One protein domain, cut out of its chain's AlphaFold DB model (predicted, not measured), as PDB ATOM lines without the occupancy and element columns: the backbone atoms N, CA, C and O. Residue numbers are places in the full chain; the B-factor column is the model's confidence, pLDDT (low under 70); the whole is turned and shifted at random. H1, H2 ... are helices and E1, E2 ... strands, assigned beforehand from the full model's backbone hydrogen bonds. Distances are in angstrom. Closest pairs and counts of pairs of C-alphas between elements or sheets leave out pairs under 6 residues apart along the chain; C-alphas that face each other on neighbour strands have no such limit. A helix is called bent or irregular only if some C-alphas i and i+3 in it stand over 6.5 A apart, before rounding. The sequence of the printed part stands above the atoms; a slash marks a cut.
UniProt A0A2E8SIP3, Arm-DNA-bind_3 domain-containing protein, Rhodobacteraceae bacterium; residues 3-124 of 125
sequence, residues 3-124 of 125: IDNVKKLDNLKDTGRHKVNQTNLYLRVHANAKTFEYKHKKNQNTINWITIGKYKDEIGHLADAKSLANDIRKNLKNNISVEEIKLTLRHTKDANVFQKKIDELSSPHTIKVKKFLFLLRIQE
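AT A GLANCE: This is residues 3 to 124 of the 125 residues of the protein "Arm-DNA-bind_3 domain-containing protein" of Rhodobacteraceae bacterium (UniProt A0A2E8SIP3). A strongly twisted sheet of four strands has H2 packed over one face and H3 along its edge strand E4; H4 packs on H2 and H3, away from the sheet. Residues 107 to 124, with H5, stick out as an arm that makes the length, while short H1 only grazes the sheet. The printed part has 122 residues, with H1, E1 to E4, then H2 to H5 along the chain; the sheet's order is E1, E2, E3, E4, antiparallel throughout, and the class is mixed, helices and strands. It is only just loose, close to compact, with a radius of gyration of the C-alphas of 16.7 A, and elongated, spanning 56 by 31 by 28 A.

IN THESE COORDINATES: Find C-alpha 6 at (7.218, -28.635, -27.805), where H1 begins; it runs to residue 11. Next come E1, residues 16 to 20, E2, residues 25 to 30, E3, residues 33 to 43, 29.4 A long, and E4, residues 46 to 54, 23.8 A. Look then for H2, residues 62 to 77, 22.9 A, from C-alpha 62 at (12.516, -24.342, -28.764). H3 holds residues 82 to 91, and H4 residues 95 to 106, irregular, with C-alphas 96 and 99 7.1 A apart. H5, residues 108 to 122, runs 22.2 A to C-alpha 122 at (57.666, -23.061, -34.510).

HOW THE PARTS SIT: E1 to E4 form a meander, each strand the antiparallel neighbour of the one before. Look for N 18 and O 27, 2.8 A, between E1 and E2; N 28 and O 35, 2.8 A, between E2 and E3; and N 40 and O 48, 2.9 A, between E3 and E4. H2 is on one face, making two layers, helix on sheet, at a height over the sheet of 9.3 A. H3 is over E4 and runs along it, at 9 degrees on the local plane; the C-alphas of Ile 52 and Leu 89 are their closest, 6.5 A. H2, with residues 72 to 76 alone, and H3 only just touch, with 3 pairs of C-alphas within 8 A, closest Ile 72 and Ile 85, 6.9 A; they are a helical hairpin. H4 touches H3 at a steep tilt of 61 degrees, opposite ways, closest C-alphas Thr 88 and Ile 102, 5.8 A. Residues 95 to 99 of H4 alone touch H2, closest C-alphas Leu 68 and Ala 95, 5.3 A. H5 is apart from H2 and H3. Every O i to N i+4 pair is within hydrogen-bond range in H1, H2 and H3, against 6 of 8 in H4 and 9 of 11 in H5.

THE WHOLE: The C-alphas farthest apart, Lys 7 and Gln 123, are 57.4 A apart. Without residues 107 to 124, the body spans 39 by 32 by 21 A. The printed part has no cut, and no link is long. The mean pLDDT of the printed part is 81.8; look at residues 106 to 124 for values under 70.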
ATOM      1  N   ILE A   3       7.347 -29.658 -37.128       80.00
ATOM      2  CA  ILE A   3       7.374 -29.462 -35.674       80.00
ATOM      3  C   ILE A   3       7.023 -28.009 -35.357       80.00
ATOM      4  O   ILE A   3       7.834 -27.103 -35.534       80.00
ATOM      5  N   ASP A   4       5.811 -27.786 -34.877       81.62
ATOM      6  CA  ASP A   4       5.251 -26.479 -34.530       81.62
ATOM      7  C   ASP A   4       5.181 -26.229 -33.017       81.62
ATOM      8  O   ASP A   4       5.140 -25.070 -32.607       81.62
ATOM      9  N   ASN A   5       5.245 -27.274 -32.183       79.44
ATOM     10  CA  ASN A   5       5.180 -27.152 -30.725       79.44
ATOM     11  C   ASN A   5       6.108 -28.132 -29.976       79.44
ATOM     12  O   ASN A   5       6.590 -29.126 -30.525       79.44
ATOM     13  N   VAL A   6       6.343 -27.841 -28.690       80.56
ATOM     14  CA  VAL A   6       7.218 -28.635 -27.805       80.56
ATOM     15  C   VAL A   6       6.664 -30.047 -27.582       80.56
ATOM     16  O   VAL A   6       7.422 -31.008 -27.583       80.56
ATOM     17  N   LYS A   7       5.335 -30.214 -27.510       79.81
ATOM     18  CA  LYS A   7       4.705 -31.538 -27.351       79.81
ATOM     19  C   LYS A   7       5.057 -32.498 -28.493       79.81
ATOM     20  O   LYS A   7       5.372 -33.657 -28.235       79.81
ATOM     21  N   LYS A   8       5.026 -32.043 -29.751       80.88
ATOM     22  CA  LYS A   8       5.449 -32.869 -30.896       80.88
ATOM     23  C   LYS A   8       6.949 -33.128 -30.870       80.88
ATOM     24  O   LYS A   8       7.362 -34.240 -31.163       80.88
ATOM     25  N   LEU A   9       7.748 -32.131 -30.492       81.88
ATOM     26  CA  LEU A   9       9.200 -32.254 -30.360       81.88
ATOM     27  C   LEU A   9       9.592 -33.332 -29.330       81.88
ATOM     28  O   LEU A   9      10.452 -34.168 -29.610       81.88
ATOM     29  N   ASP A  10       8.929 -33.366 -28.173       82.62
ATOM     30  CA  ASP A  10       9.178 -34.341 -27.107       82.62
ATOM     31  C   ASP A  10       8.760 -35.762 -27.487       82.62
ATOM     32  O   ASP A  10       9.518 -36.704 -27.262       82.62
ATOM     33  N   ASN A  11       7.612 -35.917 -28.147       84.06
ATOM     34  CA  ASN A  11       7.080 -37.229 -28.525       84.06
ATOM     35  C   ASN A  11       7.660 -37.792 -29.830       84.06
ATOM     36  O   ASN A  11       7.385 -38.936 -30.187       84.06
ATOM     37  N   LEU A  12       8.470 -37.014 -30.551       83.50
ATOM     38  CA  LEU A  12       9.074 -37.456 -31.800       83.50
ATOM     39  C   LEU A  12      10.126 -38.543 -31.542       83.50
ATOM     40  O   LEU A  12      11.151 -38.277 -30.908       83.50
ATOM     41  N   LYS A  13       9.851 -39.749 -32.043       81.81
ATOM     42  CA  LYS A  13      10.745 -40.921 -32.004       81.81
ATOM     43  C   LYS A  13      11.267 -41.322 -33.384       81.81
ATOM     44  O   LYS A  13      12.225 -42.078 -33.479       81.81
ATOM     45  N   ASP A  14      10.640 -40.808 -34.439       86.56
ATOM     46  CA  ASP A  14      11.031 -41.078 -35.817       86.56
ATOM     47  C   ASP A  14      12.415 -40.478 -36.095       86.56
ATOM     48  O   ASP A  14      12.627 -39.269 -35.957       86.56
ATOM     49  N   THR A  15      13.380 -41.333 -36.424       89.88
ATOM     50  CA  THR A  15      14.765 -40.921 -36.654       89.88
ATOM     51  C   THR A  15      14.911 -40.208 -37.989       89.88
ATOM     52  O   THR A  15      14.328 -40.611 -38.989       89.88
ATOM     53  N   GLY A  16      15.761 -39.187 -38.043       90.75
ATOM     54  CA  GLY A  16      16.000 -38.416 -39.260       90.75
ATOM     55  C   GLY A  16      15.878 -36.917 -39.032       90.75
ATOM     56  O   GLY A  16      15.950 -36.433 -37.904       90.75
ATOM     57  N   ARG A  17      15.762 -36.153 -40.121       92.69
ATOM     58  CA  ARG A  17      15.671 -34.687 -40.066       92.69
ATOM     59  C   ARG A  17      14.235 -34.236 -40.260       92.69
ATOM     60  O   ARG A  17      13.656 -34.421 -41.325       92.69
ATOM     61  N   HIS A  18      13.713 -33.543 -39.261       91.88
ATOM     62  CA  HIS A  18      12.342 -33.056 -39.227       91.88
ATOM     63  C   HIS A  18      12.330 -31.540 -39.268       91.88
ATOM     64  O   HIS A  18      13.066 -30.884 -38.535       91.88
ATOM     65  N   LYS A  19      11.523 -30.959 -40.154       91.50
ATOM     66  CA  LYS A  19      11.474 -29.505 -40.311       91.50
ATOM     67  C   LYS A  19      10.763 -28.893 -39.109       91.50
ATOM     68  O   LYS A  19       9.670 -29.325 -38.748       91.50
ATOM     69  N   VAL A  20      11.359 -27.870 -38.513       90.44
ATOM     70  CA  VAL A  20      10.709 -27.063 -37.477       90.44
ATOM     71  C   VAL A  20       9.932 -25.940 -38.160       90.44
ATOM     72  O   VAL A  20      10.300 -25.501 -39.251       90.44
ATOM     73  N   ASN A  21       8.855 -25.460 -37.540       88.00
ATOM     74  CA  ASN A  21       8.106 -24.291 -37.993       88.00
ATOM     75  C   ASN A  21       8.902 -22.994 -37.750       88.00
ATOM     76  O   ASN A  21       8.567 -22.177 -36.893       88.00
ATOM     77  N   GLN A  22      10.034 -22.891 -38.441       85.88
ATOM     78  CA  GLN A  22      10.966 -21.777 -38.483       85.88
ATOM     79  C   GLN A  22      11.792 -21.907 -39.772       85.88
ATOM     80  O   GLN A  22      12.073 -23.009 -40.253       85.88
ATOM     81  N   THR A  23      12.190 -20.777 -40.355       85.50
ATOM     82  CA  THR A  23      12.956 -20.776 -41.612       85.50
ATOM     83  C   THR A  23      14.268 -21.540 -41.450       85.50
ATOM     84  O   THR A  23      15.074 -21.206 -40.587       85.50
ATOM     85  N   ASN A  24      14.490 -22.536 -42.314       90.50
ATOM     86  CA  ASN A  24      15.719 -23.330 -42.398       90.50
ATOM     87  C   ASN A  24      16.147 -24.051 -41.107       90.50
ATOM     88  O   ASN A  24      17.266 -24.550 -41.048       90.50
ATOM     89  N   LEU A  25      15.267 -24.173 -40.113       93.75
ATOM     90  CA  LEU A  25      15.540 -24.905 -38.880       93.75
ATOM     91  C   LEU A  25      14.979 -26.327 -38.963       93.75
ATOM     92  O   LEU A  25      13.833 -26.546 -39.365       93.75
ATOM     93  N   TYR A  26      15.792 -27.292 -38.556       94.19
ATOM     94  CA  TYR A  26      15.453 -28.706 -38.521       94.19
ATOM     95  C   TYR A  26      15.848 -29.298 -37.171       94.19
ATOM     96  O   TYR A  26      16.794 -28.848 -36.531       94.19
ATOM     97  N   LEU A  27      15.127 -30.332 -36.753       93.06
ATOM     98  CA  LEU A  27      15.508 -31.197 -35.653       93.06
ATOM     99  C   LEU A  27      15.988 -32.523 -36.232       93.06
ATOM    100  O   LEU A  27      15.228 -33.237 -36.885       93.06
ATOM    101  N   ARG A  28      17.249 -32.857 -35.988       93.94
ATOM    102  CA  ARG A  28      17.797 -34.178 -36.250       93.94
ATOM    103  C   ARG A  28      17.534 -35.065 -35.043       93.94
ATOM    104  O   ARG A  28      18.050 -34.805 -33.960       93.94
ATOM    105  N   VAL A  29      16.724 -36.093 -35.238       91.88
ATOM    106  CA  VAL A  29      16.384 -37.091 -34.228       91.88
ATOM    107  C   VAL A  29      17.236 -38.327 -34.473       91.88
ATOM    108  O   VAL A  29      17.213 -38.910 -35.556       91.88
ATOM    109  N   HIS A  30      17.997 -38.702 -33.457       89.19
ATOM    110  CA  HIS A  30      18.685 -39.980 -33.325       89.19
ATOM    111  C   HIS A  30      18.058 -40.767 -32.178       89.19
ATOM    112  O   HIS A  30      17.302 -40.203 -31.392       89.19
ATOM    113  N   ALA A  31      18.424 -42.045 -32.049       84.69
ATOM    114  CA  ALA A  31      17.893 -42.932 -31.011       84.69
ATOM    115  C   ALA A  31      17.947 -42.319 -29.596       84.69
ATOM    116  O   ALA A  31      16.970 -42.401 -28.859       84.69
ATOM    117  N   ASN A  32      19.048 -41.635 -29.258       85.38
ATOM    118  CA  ASN A  32      19.300 -41.129 -27.901       85.38
ATOM    119  C   ASN A  32      19.430 -39.603 -27.818       85.38
ATOM    120  O   ASN A  32      19.716 -39.069 -26.753       85.38
ATOM    121  N   ALA A  33      19.299 -38.890 -28.935       89.12
ATOM    122  CA  ALA A  33      19.574 -37.460 -28.959       89.12
ATOM    123  C   ALA A  33      18.727 -36.741 -29.999       89.12
ATOM    124  O   ALA A  33      18.470 -37.241 -31.094       89.12
ATOM    125  N   LYS A  34      18.350 -35.511 -29.664       92.12
ATOM    126  CA  LYS A  34      17.653 -34.595 -30.558       92.12
ATOM    127  C   LYS A  34      18.525 -33.365 -30.716       92.12
ATOM    128  O   LYS A  34      18.919 -32.760 -29.727       92.12
ATOM    129  N   THR A  35      18.866 -33.001 -31.941       94.31
ATOM    130  CA  THR A  35      19.821 -31.925 -32.212       94.31
ATOM    131  C   THR A  35      19.224 -30.940 -33.196       94.31
ATOM    132  O   THR A  35      18.769 -31.325 -34.270       94.31
ATOM    133  N   PHE A  36      19.229 -29.659 -32.850       94.31
ATOM    134  CA  PHE A  36      18.827 -28.604 -33.765       94.31
ATOM    135  C   PHE A  36      19.923 -28.359 -34.804       94.31
ATOM    136  O   PHE A  36      21.087 -28.139 -34.467       94.31
ATOM    137  N   GLU A  37      19.542 -28.378 -36.079       94.81
ATOM    138  CA  GLU A  37      20.412 -28.106 -37.221       94.81
ATOM    139  C   GLU A  37      19.792 -26.998 -38.089       94.81
ATOM    140  O   GLU A  37      18.606 -27.026 -38.420       94.81
ATOM    141  N   TYR A  38      20.606 -26.029 -38.499       94.69
ATOM    142  CA  TYR A  38      20.244 -25.026 -39.490       94.69
ATOM    143  C   TYR A  38      20.713 -25.464 -40.880       94.69
ATOM    144  O   TYR A  38      21.874 -25.829 -41.084       94.69
ATOM    145  N   LYS A  39      19.808 -25.415 -41.855       93.94
ATOM    146  CA  LYS A  39      20.068 -25.763 -43.252       93.94
ATOM    147  C   LYS A  39      20.510 -24.526 -44.031       93.94
ATOM    148  O   LYS A  39      19.687 -23.682 -44.376       93.94
ATOM    149  N   HIS A  40      21.786 -24.447 -44.388       91.88
ATOM    150  CA  HIS A  40      22.303 -23.413 -45.280       91.88
ATOM    151  C   HIS A  40      22.565 -23.989 -46.676       91.88
ATOM    152  O   HIS A  40      23.379 -24.892 -46.846       91.88
ATOM    153  N   LYS A  41      21.879 -23.472 -47.697       87.19
ATOM    154  CA  LYS A  41      22.123 -23.841 -49.096       87.19
ATOM    155  C   LYS A  41      23.064 -22.800 -49.705       87.19
ATOM    156  O   LYS A  41      22.634 -21.669 -49.900       87.19
ATOM    157  N   LYS A  42      24.327 -23.173 -49.954       74.75
ATOM    158  CA  LYS A  42      25.337 -22.266 -50.533       74.75
ATOM    159  C   LYS A  42      25.129 -22.124 -52.043       74.75
ATOM    160  O   LYS A  42      24.989 -21.014 -52.525       74.75
ATOM    161  N   ASN A  43      25.008 -23.255 -52.748       77.00
ATOM    162  CA  ASN A  43      24.756 -23.349 -54.194       77.00
ATOM    163  C   ASN A  43      23.639 -24.367 -54.486       77.00
ATOM    164  O   ASN A  43      23.169 -25.061 -53.580       77.00
ATOM    165  N   GLN A  44      23.223 -24.497 -55.753       71.19
ATOM    166  CA  GLN A  44      22.146 -25.413 -56.161       71.19
ATOM    167  C   GLN A  44      22.360 -26.867 -55.690       71.19
ATOM    168  O   GLN A  44      21.378 -27.489 -55.278       71.19
ATOM    169  N   ASN A  45      23.618 -27.328 -55.596       78.75
ATOM    170  CA  ASN A  45      23.976 -28.705 -55.223       78.75
ATOM    171  C   ASN A  45      24.578 -28.891 -53.819       78.75
ATOM    172  O   ASN A  45      24.786 -30.029 -53.407       78.75
ATOM    173  N   THR A  46      24.849 -27.827 -53.052       84.75
ATOM    174  CA  THR A  46      25.562 -27.965 -51.764       84.75
ATOM    175  C   THR A  46      24.732 -27.448 -50.598       84.75
ATOM    176  O   THR A  46      24.446 -26.252 -50.485       84.75
ATOM    177  N   ILE A  47      24.371 -28.371 -49.703       88.31
ATOM    178  CA  ILE A  47      23.685 -28.083 -48.445       88.31
ATOM    179  C   ILE A  47      24.683 -28.246 -47.301       88.31
ATOM    180  O   ILE A  47      25.140 -29.348 -47.012       88.31
ATOM    181  N   ASN A  48      24.958 -27.147 -46.612       90.12
ATOM    182  CA  ASN A  48      25.716 -27.122 -45.375       90.12
ATOM    183  C   ASN A  48      24.754 -27.170 -44.192       90.12
ATOM    184  O   ASN A  48      23.948 -26.261 -43.983       90.12
ATOM    185  N   TRP A  49      24.861 -28.228 -43.399       92.44
ATOM    186  CA  TRP A  49      24.166 -28.331 -42.123       92.44
ATOM    187  C   TRP A  49      25.026 -27.696 -41.026       92.44
ATOM    188  O   TRP A  49      26.223 -27.982 -40.909       92.44
ATOM    189  N   ILE A  50      24.423 -26.799 -40.249       92.75
ATOM    190  CA  ILE A  50      25.050 -26.108 -39.122       92.75
ATOM    191  C   ILE A  50      24.386 -26.616 -37.849       92.75
ATOM    192  O   ILE A  50      23.207 -26.364 -37.621       92.75
ATOM    193  N   THR A  51      25.131 -27.335 -37.019       94.00
ATOM    194  CA  THR A  51      24.626 -27.829 -35.738       94.00
ATOM    195  C   THR A  51      24.502 -26.678 -34.751       94.00
ATOM    196  O   THR A  51      25.515 -26.119 -34.338       94.00
ATOM    197  N   ILE A  52      23.271 -26.347 -34.364       92.75
ATOM    198  CA  ILE A  52      22.990 -25.336 -33.343       92.75
ATOM    199  C   ILE A  52      23.315 -25.925 -31.975       92.75
ATOM    200  O   ILE A  52      24.220 -25.430 -31.316       92.75
ATOM    201  N   GLY A  53      22.664 -27.022 -31.589       91.81
ATOM    202  CA  GLY A  53      22.903 -27.686 -30.305       91.81
ATOM    203  C   GLY A  53      21.912 -28.810 -30.018       91.81
ATOM    204  O   GLY A  53      20.884 -28.942 -30.691       91.81
ATOM    205  N   LYS A  54      22.236 -29.648 -29.036       92.56
ATOM    206  CA  LYS A  54      21.379 -30.718 -28.525       92.56
ATOM    207  C   LYS A  54      20.235 -30.145 -27.690       92.56
ATOM    208  O   LYS A  54      20.437 -29.322 -26.802       92.56
ATOM    209  N   TYR A  55      19.024 -30.588 -27.990       91.00
ATOM    210  CA  TYR A  55      17.832 -30.240 -27.233       91.00
ATOM    211  C   TYR A  55      17.902 -30.851 -25.829       91.00
ATOM    212  O   TYR A  55      18.274 -32.014 -25.701       91.00
ATOM    213  N   LYS A  56      17.525 -30.070 -24.809       87.12
ATOM    214  CA  LYS A  56      17.591 -30.371 -23.364       87.12
ATOM    215  C   LYS A  56      18.994 -30.451 -22.750       87.12
ATOM    216  O   LYS A  56      19.110 -30.134 -21.575       87.12
ATOM    217  N   ASP A  57      20.028 -30.772 -23.525       87.69
ATOM    218  CA  ASP A  57      21.416 -30.747 -23.033       87.69
ATOM    219  C   ASP A  57      22.068 -29.362 -23.185       87.69
ATOM    220  O   ASP A  57      22.663 -28.836 -22.252       87.69
ATOM    221  N   GLU A  58      21.973 -28.767 -24.378       87.69
ATOM    222  CA  GLU A  58      22.624 -27.491 -24.718       87.69
ATOM    223  C   GLU A  58      21.606 -26.370 -24.953       87.69
ATOM    224  O   GLU A  58      21.897 -25.199 -24.729       87.69
ATOM    225  N   ILE A  59      20.413 -26.726 -25.439       87.50
ATOM    226  CA  ILE A  59      19.322 -25.802 -25.743       87.50
ATOM    227  C   ILE A  59      18.082 -26.236 -24.963       87.50
ATOM    228  O   ILE A  59      17.451 -27.244 -25.301       87.50
ATOM    229  N   GLY A  60      17.726 -25.465 -23.935       82.50
ATOM    230  CA  GLY A  60      16.584 -25.757 -23.066       82.50
ATOM    231  C   GLY A  60      15.236 -25.576 -23.766       82.50
ATOM    232  O   GLY A  60      14.346 -26.418 -23.625       82.50
ATOM    233  N   HIS A  61      15.093 -24.527 -24.584       86.38
ATOM    234  CA  HIS A  61      13.807 -24.168 -25.181       86.38
ATOM    235  C   HIS A  61      13.844 -24.127 -26.708       86.38
ATOM    236  O   HIS A  61      14.813 -23.720 -27.347       86.38
ATOM    237  N   LEU A  62      12.710 -24.480 -27.319       87.06
ATOM    238  CA  LEU A  62      12.516 -24.342 -28.764       87.06
ATOM    239  C   LEU A  62      12.637 -22.878 -29.220       87.06
ATOM    240  O   LEU A  62      13.071 -22.624 -30.341       87.06
ATOM    241  N   ALA A  63      12.244 -21.926 -28.369       88.44
ATOM    242  CA  ALA A  63      12.369 -20.498 -28.646       88.44
ATOM    243  C   ALA A  63      13.837 -20.089 -28.849       88.44
ATOM    244  O   ALA A  63      14.146 -19.451 -29.852       88.44
ATOM    245  N   ASP A  64      14.742 -20.559 -27.989       88.56
ATOM    246  CA  ASP A  64      16.179 -20.270 -28.071       88.56
ATOM    247  C   ASP A  64      16.772 -20.785 -29.391       88.56
ATOM    248  O   ASP A  64      17.469 -20.061 -30.103       88.56
ATOM    249  N   ALA A  65      16.401 -22.008 -29.793       89.94
ATOM    250  CA  ALA A  65      16.794 -22.569 -31.087       89.94
ATOM    251  C   ALA A  65      16.294 -21.723 -32.272       89.94
ATOM    252  O   ALA A  65      17.003 -21.558 -33.269       89.94
ATOM    253  N   LYS A  66      15.068 -21.186 -32.186       91.44
ATOM    254  CA  LYS A  66      14.501 -20.305 -33.220       91.44
ATOM    255  C   LYS A  66      15.227 -18.962 -33.280       91.44
ATOM    256  O   LYS A  66      15.486 -18.491 -34.390       91.44
ATOM    257  N   SER A  67      15.571 -18.380 -32.132       91.25
ATOM    258  CA  SER A  67      16.348 -17.141 -32.038       91.25
ATOM    259  C   SER A  67      17.734 -17.317 -32.658       91.25
ATOM    260  O   SER A  67      18.059 -16.612 -33.610       91.25
ATOM    261  N   LEU A  68      18.475 -18.360 -32.264       91.00
ATOM    262  CA  LEU A  68      19.780 -18.680 -32.856       91.00
ATOM    263  C   LEU A  68      19.698 -18.905 -34.366       91.00
ATOM    264  O   LEU A  68      20.542 -18.423 -35.114       91.00
ATOM    265  N   ALA A  69      18.670 -19.605 -34.853       92.25
ATOM    266  CA  ALA A  69      18.469 -19.785 -36.290       92.25
ATOM    267  C   ALA A  69      18.263 -18.449 -37.026       92.25
ATOM    268  O   ALA A  69      18.721 -18.287 -38.161       92.25
ATOM    269  N   ASN A  70      17.580 -17.490 -36.396       92.25
ATOM    270  CA  ASN A  70      17.408 -16.151 -36.947       92.25
ATOM    271  C   ASN A  70      18.737 -15.385 -36.979       92.25
ATOM    272  O   ASN A  70      19.056 -14.761 -37.990       92.25
ATOM    273  N   ASP A  71      19.540 -15.484 -35.924       90.50
ATOM    274  CA  ASP A  71      20.831 -14.801 -35.856       90.50
ATOM    275  C   ASP A  71      21.851 -15.413 -36.816       90.50
ATOM    276  O   ASP A  71      22.528 -14.683 -37.537       90.50
ATOM    277  N   ILE A  72      21.886 -16.740 -36.958       91.00
ATOM    278  CA  ILE A  72      22.658 -17.432 -38.003       91.00
ATOM    279  C   ILE A  72      22.256 -16.914 -39.386       91.00
ATOM    280  O   ILE A  72      23.113 -16.595 -40.207       91.00
ATOM    281  N   ARG A  73      20.949 -16.791 -39.656       91.19
ATOM    282  CA  ARG A  73      20.453 -16.263 -40.934       91.19
ATOM    283  C   ARG A  73      20.920 -14.827 -41.181       91.19
ATOM    284  O   ARG A  73      21.299 -14.525 -42.310       91.19
ATOM    285  N   LYS A  74      20.862 -13.951 -40.173       90.44
ATOM    286  CA  LYS A  74      21.339 -12.561 -40.275       90.44
ATOM    287  C   LYS A  74      22.843 -12.512 -40.539       90.44
ATOM    288  O   LYS A  74      23.265 -11.848 -41.475       90.44
ATOM    289  N   ASN A  75      23.634 -13.280 -39.794       89.44
ATOM    290  CA  ASN A  75      25.087 -13.314 -39.951       89.44
ATOM    291  C   ASN A  75      25.509 -13.845 -41.331       89.44
ATOM    292  O   ASN A  75      26.341 -13.233 -41.993       89.44
ATOM    293  N   LEU A  76      24.854 -14.897 -41.836       88.44
ATOM    294  CA  LEU A  76      25.080 -15.386 -43.204       88.44
ATOM    295  C   LEU A  76      24.730 -14.341 -44.276       88.44
ATOM    296  O   LEU A  76      25.372 -14.309 -45.322       88.44
ATOM    297  N   LYS A  77      23.712 -13.496 -44.046       87.31
ATOM    298  CA  LYS A  77      23.398 -12.368 -44.942       87.31
ATOM    299  C   LYS A  77      24.463 -11.270 -44.892       87.31
ATOM    300  O   LYS A  77      24.682 -10.614 -45.901       87.31
ATOM    301  N   ASN A  78      25.127 -11.107 -43.752       85.31
ATOM    302  CA  ASN A  78      26.203 -10.137 -43.542       85.31
ATOM    303  C   ASN A  78      27.583 -10.670 -43.976       85.31
ATOM    304  O   ASN A  78      28.601 -10.155 -43.530       85.31
ATOM    305  N   ASN A  79      27.629 -11.695 -44.833       83.69
ATOM    306  CA  ASN A  79      28.853 -12.341 -45.324       83.69
ATOM    307  C   ASN A  79      29.720 -13.033 -44.255       83.69
ATOM    308  O   ASN A  79      30.851 -13.409 -44.558       83.69
ATOM    309  N   ILE A  80      29.202 -13.281 -43.047       86.25
ATOM    310  CA  ILE A  80      29.895 -14.137 -42.076       86.25
ATOM    311  C   ILE A  80      29.899 -15.570 -42.604       86.25
ATOM    312  O   ILE A  80      28.866 -16.104 -43.033       86.25
ATOM    313  N   SER A  81      31.064 -16.213 -42.573       87.25
ATOM    314  CA  SER A  81      31.214 -17.558 -43.106       87.25
ATOM    315  C   SER A  81      30.502 -18.601 -42.238       87.25
ATOM    316  O   SER A  81      30.325 -18.475 -41.024       87.25
ATOM    317  N   VAL A  82      30.120 -19.715 -42.868       88.44
ATOM    318  CA  VAL A  82      29.560 -20.875 -42.156       88.44
ATOM    319  C   VAL A  82      30.542 -21.413 -41.107       88.44
ATOM    320  O   VAL A  82      30.114 -21.947 -40.084       88.44
ATOM    321  N   GLU A  83      31.846 -21.307 -41.361       86.75
ATOM    322  CA  GLU A  83      32.890 -21.785 -40.456       86.75
ATOM    323  C   GLU A  83      32.993 -20.919 -39.204       86.75
ATOM    324  O   GLU A  83      33.027 -21.470 -38.107       86.75
ATOM    325  N   GLU A  84      32.929 -19.593 -39.342       87.19
ATOM    326  CA  GLU A  84      32.870 -18.665 -38.206       87.19
ATOM    327  C   GLU A  84      31.627 -18.911 -37.354       87.19
ATOM    328  O   GLU A  84      31.721 -19.022 -36.136       87.19
ATOM    329  N   ILE A  85      30.469 -19.118 -37.982       89.75
ATOM    330  CA  ILE A  85      29.236 -19.454 -37.259       89.75
ATOM    331  C   ILE A  85      29.388 -20.772 -36.496       89.75
ATOM    332  O   ILE A  85      29.018 -20.858 -35.325       89.75
ATOM    333  N   LYS A  86      29.948 -21.809 -37.131       89.69
ATOM    334  CA  LYS A  86      30.219 -23.094 -36.468       89.69
ATOM    335  C   LYS A  86      31.206 -22.932 -35.315       89.69
ATOM    336  O   LYS A  86      31.016 -23.572 -34.284       89.69
ATOM    337  N   LEU A  87      32.239 -22.108 -35.482       86.88
ATOM    338  CA  LEU A  87      33.214 -21.803 -34.442       86.88
ATOM    339  C   LEU A  87      32.525 -21.122 -33.259       86.88
ATOM    340  O   LEU A  87      32.656 -21.593 -32.133       86.88
ATOM    341  N   THR A  88      31.722 -20.087 -33.502       87.94
ATOM    342  CA  THR A  88      30.987 -19.397 -32.439       87.94
ATOM    343  C   THR A  88      30.037 -20.334 -31.711       87.94
ATOM    344  O   THR A  88      30.034 -20.354 -30.483       87.94
ATOM    345  N   LEU A  89      29.308 -21.183 -32.441       88.12
ATOM    346  CA  LEU A  89      28.429 -22.183 -31.836       88.12
ATOM    347  C   LEU A  89      29.196 -23.194 -30.975       88.12
ATOM    348  O   LEU A  89      28.598 -23.782 -30.087       88.12
ATOM    349  N   ARG A  90      30.493 -23.435 -31.190       86.19
ATOM    350  CA  ARG A  90      31.292 -24.269 -30.270       86.19
ATOM    351  C   ARG A  90      31.590 -23.564 -28.948       86.19
ATOM    352  O   ARG A  90      31.813 -24.244 -27.957       86.19
ATOM    353  N   HIS A  91      31.607 -22.232 -28.939       84.44
ATOM    354  CA  HIS A  91      31.902 -21.429 -27.752       84.44
ATOM    355  C   HIS A  91      30.652 -21.006 -26.984       84.44
ATOM    356  O   HIS A  91      30.711 -20.875 -25.767       84.44
ATOM    357  N   THR A  92      29.542 -20.761 -27.677       84.56
ATOM    358  CA  THR A  92      28.290 -20.358 -27.042       84.56
ATOM    359  C   THR A  92      27.079 -20.934 -27.759       84.56
ATOM    360  O   THR A  92      27.007 -20.975 -28.989       84.56
ATOM    361  N   LYS A  93      26.116 -21.367 -26.949       85.38
ATOM    362  CA  LYS A  93      24.778 -21.810 -27.354       85.38
ATOM    363  C   LYS A  93      23.697 -20.846 -26.873       85.38
ATOM    364  O   LYS A  93      22.519 -21.111 -27.066       85.38
ATOM    365  N   ASP A  94      24.094 -19.745 -26.243       81.44
ATOM    366  CA  ASP A  94      23.181 -18.725 -25.748       81.44
ATOM    367  C   ASP A  94      22.933 -17.685 -26.842       81.44
ATOM    368  O   ASP A  94      23.871 -17.044 -27.325       81.44
ATOM    369  N   ALA A  95      21.664 -17.506 -27.215       77.94
ATOM    370  CA  ALA A  95      21.240 -16.528 -28.210       77.94
ATOM    371  C   ALA A  95      21.652 -15.092 -27.837       77.94
ATOM    372  O   ALA A  95      22.027 -14.318 -28.714       77.94
ATOM    373  N   ASN A  96      21.660 -14.750 -26.546       81.00
ATOM    374  CA  ASN A  96      21.981 -13.400 -26.076       81.00
ATOM    375  C   ASN A  96      23.471 -13.067 -26.230       81.00
ATOM    376  O   ASN A  96      23.843 -11.915 -26.442       81.00
ATOM    377  N   VAL A  97      24.333 -14.080 -26.129       85.75
ATOM    378  CA  VAL A  97      25.796 -13.923 -26.193       85.75
ATOM    379  C   VAL A  97      26.333 -14.230 -27.594       85.75
ATOM    380  O   VAL A  97      27.454 -13.849 -27.933       85.75
ATOM    381  N   PHE A  98      25.534 -14.895 -28.432       86.88
ATOM    382  CA  PHE A  98      25.928 -15.363 -29.756       86.88
ATOM    383  C   PHE A  98      26.506 -14.254 -30.641       86.88
ATOM    384  O   PHE A  98      27.600 -14.421 -31.183       86.88
ATOM    385  N   GLN A  99      25.819 -13.112 -30.743       83.56
ATOM    386  CA  GLN A  99      26.274 -12.009 -31.593       83.56
ATOM    387  C   GLN A  99      27.594 -11.418 -31.095       83.56
ATOM    388  O   GLN A  99      28.550 -11.325 -31.858       83.56
ATOM    389  N   LYS A 100      27.685 -11.130 -29.790       85.12
ATOM    390  CA  LYS A 100      28.912 -10.615 -29.172       85.12
ATOM    391  C   LYS A 100      30.099 -11.547 -29.425       85.12
ATOM    392  O   LYS A 100      31.193 -11.093 -29.744       85.12
ATOM    393  N   LYS A 101      29.879 -12.863 -29.333       85.12
ATOM    394  CA  LYS A 101      30.927 -13.858 -29.577       85.12
ATOM    395  C   LYS A 101      31.330 -13.944 -31.051       85.12
ATOM    396  O   LYS A 101      32.516 -14.124 -31.322       85.12
ATOM    397  N   ILE A 102      30.388 -13.796 -31.988       85.25
ATOM    398  CA  ILE A 102      30.716 -13.647 -33.414       85.25
ATOM    399  C   ILE A 102      31.628 -12.437 -33.608       85.25
ATOM    400  O   ILE A 102      32.678 -12.583 -34.228       85.25
ATOM    401  N   ASP A 103      31.274 -11.284 -33.047       84.00
ATOM    402  CA  ASP A 103      32.027 -10.045 -33.249       84.00
ATOM    403  C   ASP A 103      33.448 -10.150 -32.654       84.00
ATOM    404  O   ASP A 103      34.427  -9.760 -33.288       84.00
ATOM    405  N   GLU A 104      33.592 -10.773 -31.477       83.69
ATOM    406  CA  GLU A 104      34.894 -11.064 -30.853       83.69
ATOM    407  C   GLU A 104      35.787 -11.972 -31.717       83.69
ATOM    408  O   GLU A 104      37.002 -11.766 -31.807       83.69
ATOM    409  N   LEU A 105      35.197 -13.005 -32.330       78.62
ATOM    410  CA  LEU A 105      35.919 -13.996 -33.133       78.62
ATOM    411  C   LEU A 105      36.221 -13.502 -34.553       78.62
ATOM    412  O   LEU A 105      37.234 -13.913 -35.120       78.62
ATOM    413  N   SER A 106      35.381 -12.615 -35.087       69.69
ATOM    414  CA  SER A 106      35.523 -12.009 -36.419       69.69
ATOM    415  C   SER A 106      36.408 -10.753 -36.393       69.69
ATOM    416  O   SER A 106      36.857 -10.284 -37.438       69.69
ATOM    417  N   SER A 107      36.689 -10.193 -35.209       62.00
ATOM    418  CA  SER A 107      37.528  -9.001 -35.075       62.00
ATOM    419  C   SER A 107      38.986  -9.269 -35.496       62.00
ATOM    420  O   SER A 107      39.627 -10.201 -34.989       62.00
ATOM    421  N   PRO A 108      39.578  -8.422 -36.363       55.06
ATOM    422  CA  PRO A 108      40.947  -8.589 -36.856       55.06
ATOM    423  C   PRO A 108      42.020  -8.518 -35.755       55.06
ATOM    424  O   PRO A 108      43.131  -9.019 -35.948       55.06
ATOM    425  N   HIS A 109      41.701  -7.963 -34.581       45.44
ATOM    426  CA  HIS A 109      42.608  -7.965 -33.428       45.44
ATOM    427  C   HIS A 109      42.848  -9.378 -32.868       45.44
ATOM    428  O   HIS A 109      43.969  -9.701 -32.478       45.44
ATOM    429  N   THR A 110      41.849 -10.263 -32.910       48.19
ATOM    430  CA  THR A 110      41.947 -11.637 -32.385       48.19
ATOM    431  C   THR A 110      42.714 -12.561 -33.343       48.19
ATOM    432  O   THR A 110      43.426 -13.475 -32.917       48.19
ATOM    433  N   ILE A 111      42.632 -12.296 -34.652       47.94
ATOM    434  CA  ILE A 111      43.353 -13.046 -35.696       47.94
ATOM    435  C   ILE A 111      44.867 -12.801 -35.600       47.94
ATOM    436  O   ILE A 111      45.659 -13.732 -35.773       47.94
ATOM    437  N   LYS A 112      45.282 -11.574 -35.250       42.03
ATOM    438  CA  LYS A 112      46.699 -11.225 -35.054       42.03
ATOM    439  C   LYS A 112      47.337 -12.031 -33.916       42.03
ATOM    440  O   LYS A 112      48.428 -12.561 -34.100       42.03
ATOM    441  N   VAL A 113      46.634 -12.207 -32.794       49.19
ATOM    442  CA  VAL A 113      47.148 -12.952 -31.627       49.19
ATOM    443  C   VAL A 113      47.290 -14.448 -31.926       49.19
ATOM    444  O   VAL A 113      48.314 -15.043 -31.595       49.19
ATOM    445  N   LYS A 114      46.324 -15.065 -32.624       43.94
ATOM    446  CA  LYS A 114      46.410 -16.493 -32.992       43.94
ATOM    447  C   LYS A 114      47.533 -16.790 -33.988       43.94
ATOM    448  O   LYS A 114      48.196 -17.816 -33.857       43.94
ATOM    449  N   LYS A 115      47.776 -15.900 -34.959       46.09
ATOM    450  CA  LYS A 115      48.882 -16.056 -35.918       46.09
ATOM    451  C   LYS A 115      50.247 -15.867 -35.246       46.09
ATOM    452  O   LYS A 115      51.184 -16.584 -35.578       46.09
ATOM    453  N   PHE A 116      50.344 -14.964 -34.268       50.44
ATOM    454  CA  PHE A 116      51.577 -14.723 -33.512       50.44
ATOM    455  C   PHE A 116      51.937 -15.899 -32.586       50.44
ATOM    456  O   PHE A 116      53.086 -16.327 -32.557       50.44
ATOM    457  N   LEU A 117      50.950 -16.493 -31.902       51.81
ATOM    458  CA  LEU A 117      51.175 -17.640 -31.011       51.81
ATOM    459  C   LEU A 117      51.610 -18.911 -31.764       51.81
ATOM    460  O   LEU A 117      52.387 -19.707 -31.245       51.81
ATOM    461  N   PHE A 118      51.112 -19.108 -32.989       55.16
ATOM    462  CA  PHE A 118      51.506 -20.240 -33.830       55.16
ATOM    463  C   PHE A 118      52.939 -20.091 -34.362       55.16
ATOM    464  O   PHE A 118      53.660 -21.077 -34.444       55.16
ATOM    465  N   LEU A 119      53.373 -18.865 -34.674       54.34
ATOM    466  CA  LEU A 119      54.734 -18.591 -35.148       54.34
ATOM    467  C   LEU A 119      55.786 -18.721 -34.037       54.34
ATOM    468  O   LEU A 119      56.854 -19.264 -34.295       54.34
ATOM    469  N   LEU A 120      55.470 -18.309 -32.805       54.53
ATOM    470  CA  LEU A 120      56.367 -18.484 -31.650       54.53
ATOM    471  C   LEU A 120      56.638 -19.961 -31.338       54.53
ATOM    472  O   LEU A 120      57.761 -20.327 -31.014       54.53
ATOM    473  N   ARG A 121      55.640 -20.836 -31.510       52.78
ATOM    474  CA  ARG A 121      55.788 -22.272 -31.232       52.78
ATOM    475  C   ARG A 121      56.635 -23.028 -32.262       52.78
ATOM    476  O   ARG A 121      57.085 -24.126 -31.971       52.78
ATOM    477  N   ILE A 122      56.832 -22.463 -33.453       56.56
ATOM    478  CA  ILE A 122      57.666 -23.061 -34.510       56.56
ATOM    479  C   ILE A 122      59.146 -22.664 -34.350       56.56
ATOM    480  O   ILE A 122      60.004 -23.309 -34.934       56.56
ATOM    481  N   GLN A 123      59.466 -21.646 -33.544       50.16
ATOM    482  CA  GLN A 123      60.854 -21.232 -33.291       50.16
ATOM    483  C   GLN A 123      61.520 -21.933 -32.096       50.16
ATOM    484  O   GLN A 123      62.730 -21.810 -31.939       50.16
ATOM    485  N   GLU A 124      60.765 -22.670 -31.276       51.81
ATOM    486  CA  GLU A 124      61.295 -23.454 -30.143       51.81
ATOM    487  C   GLU A 124      61.383 -24.968 -30.436       51.81
ATOM    488  O   GLU A 124      61.468 -25.771 -29.507       51.81
TER     489      GLU A 124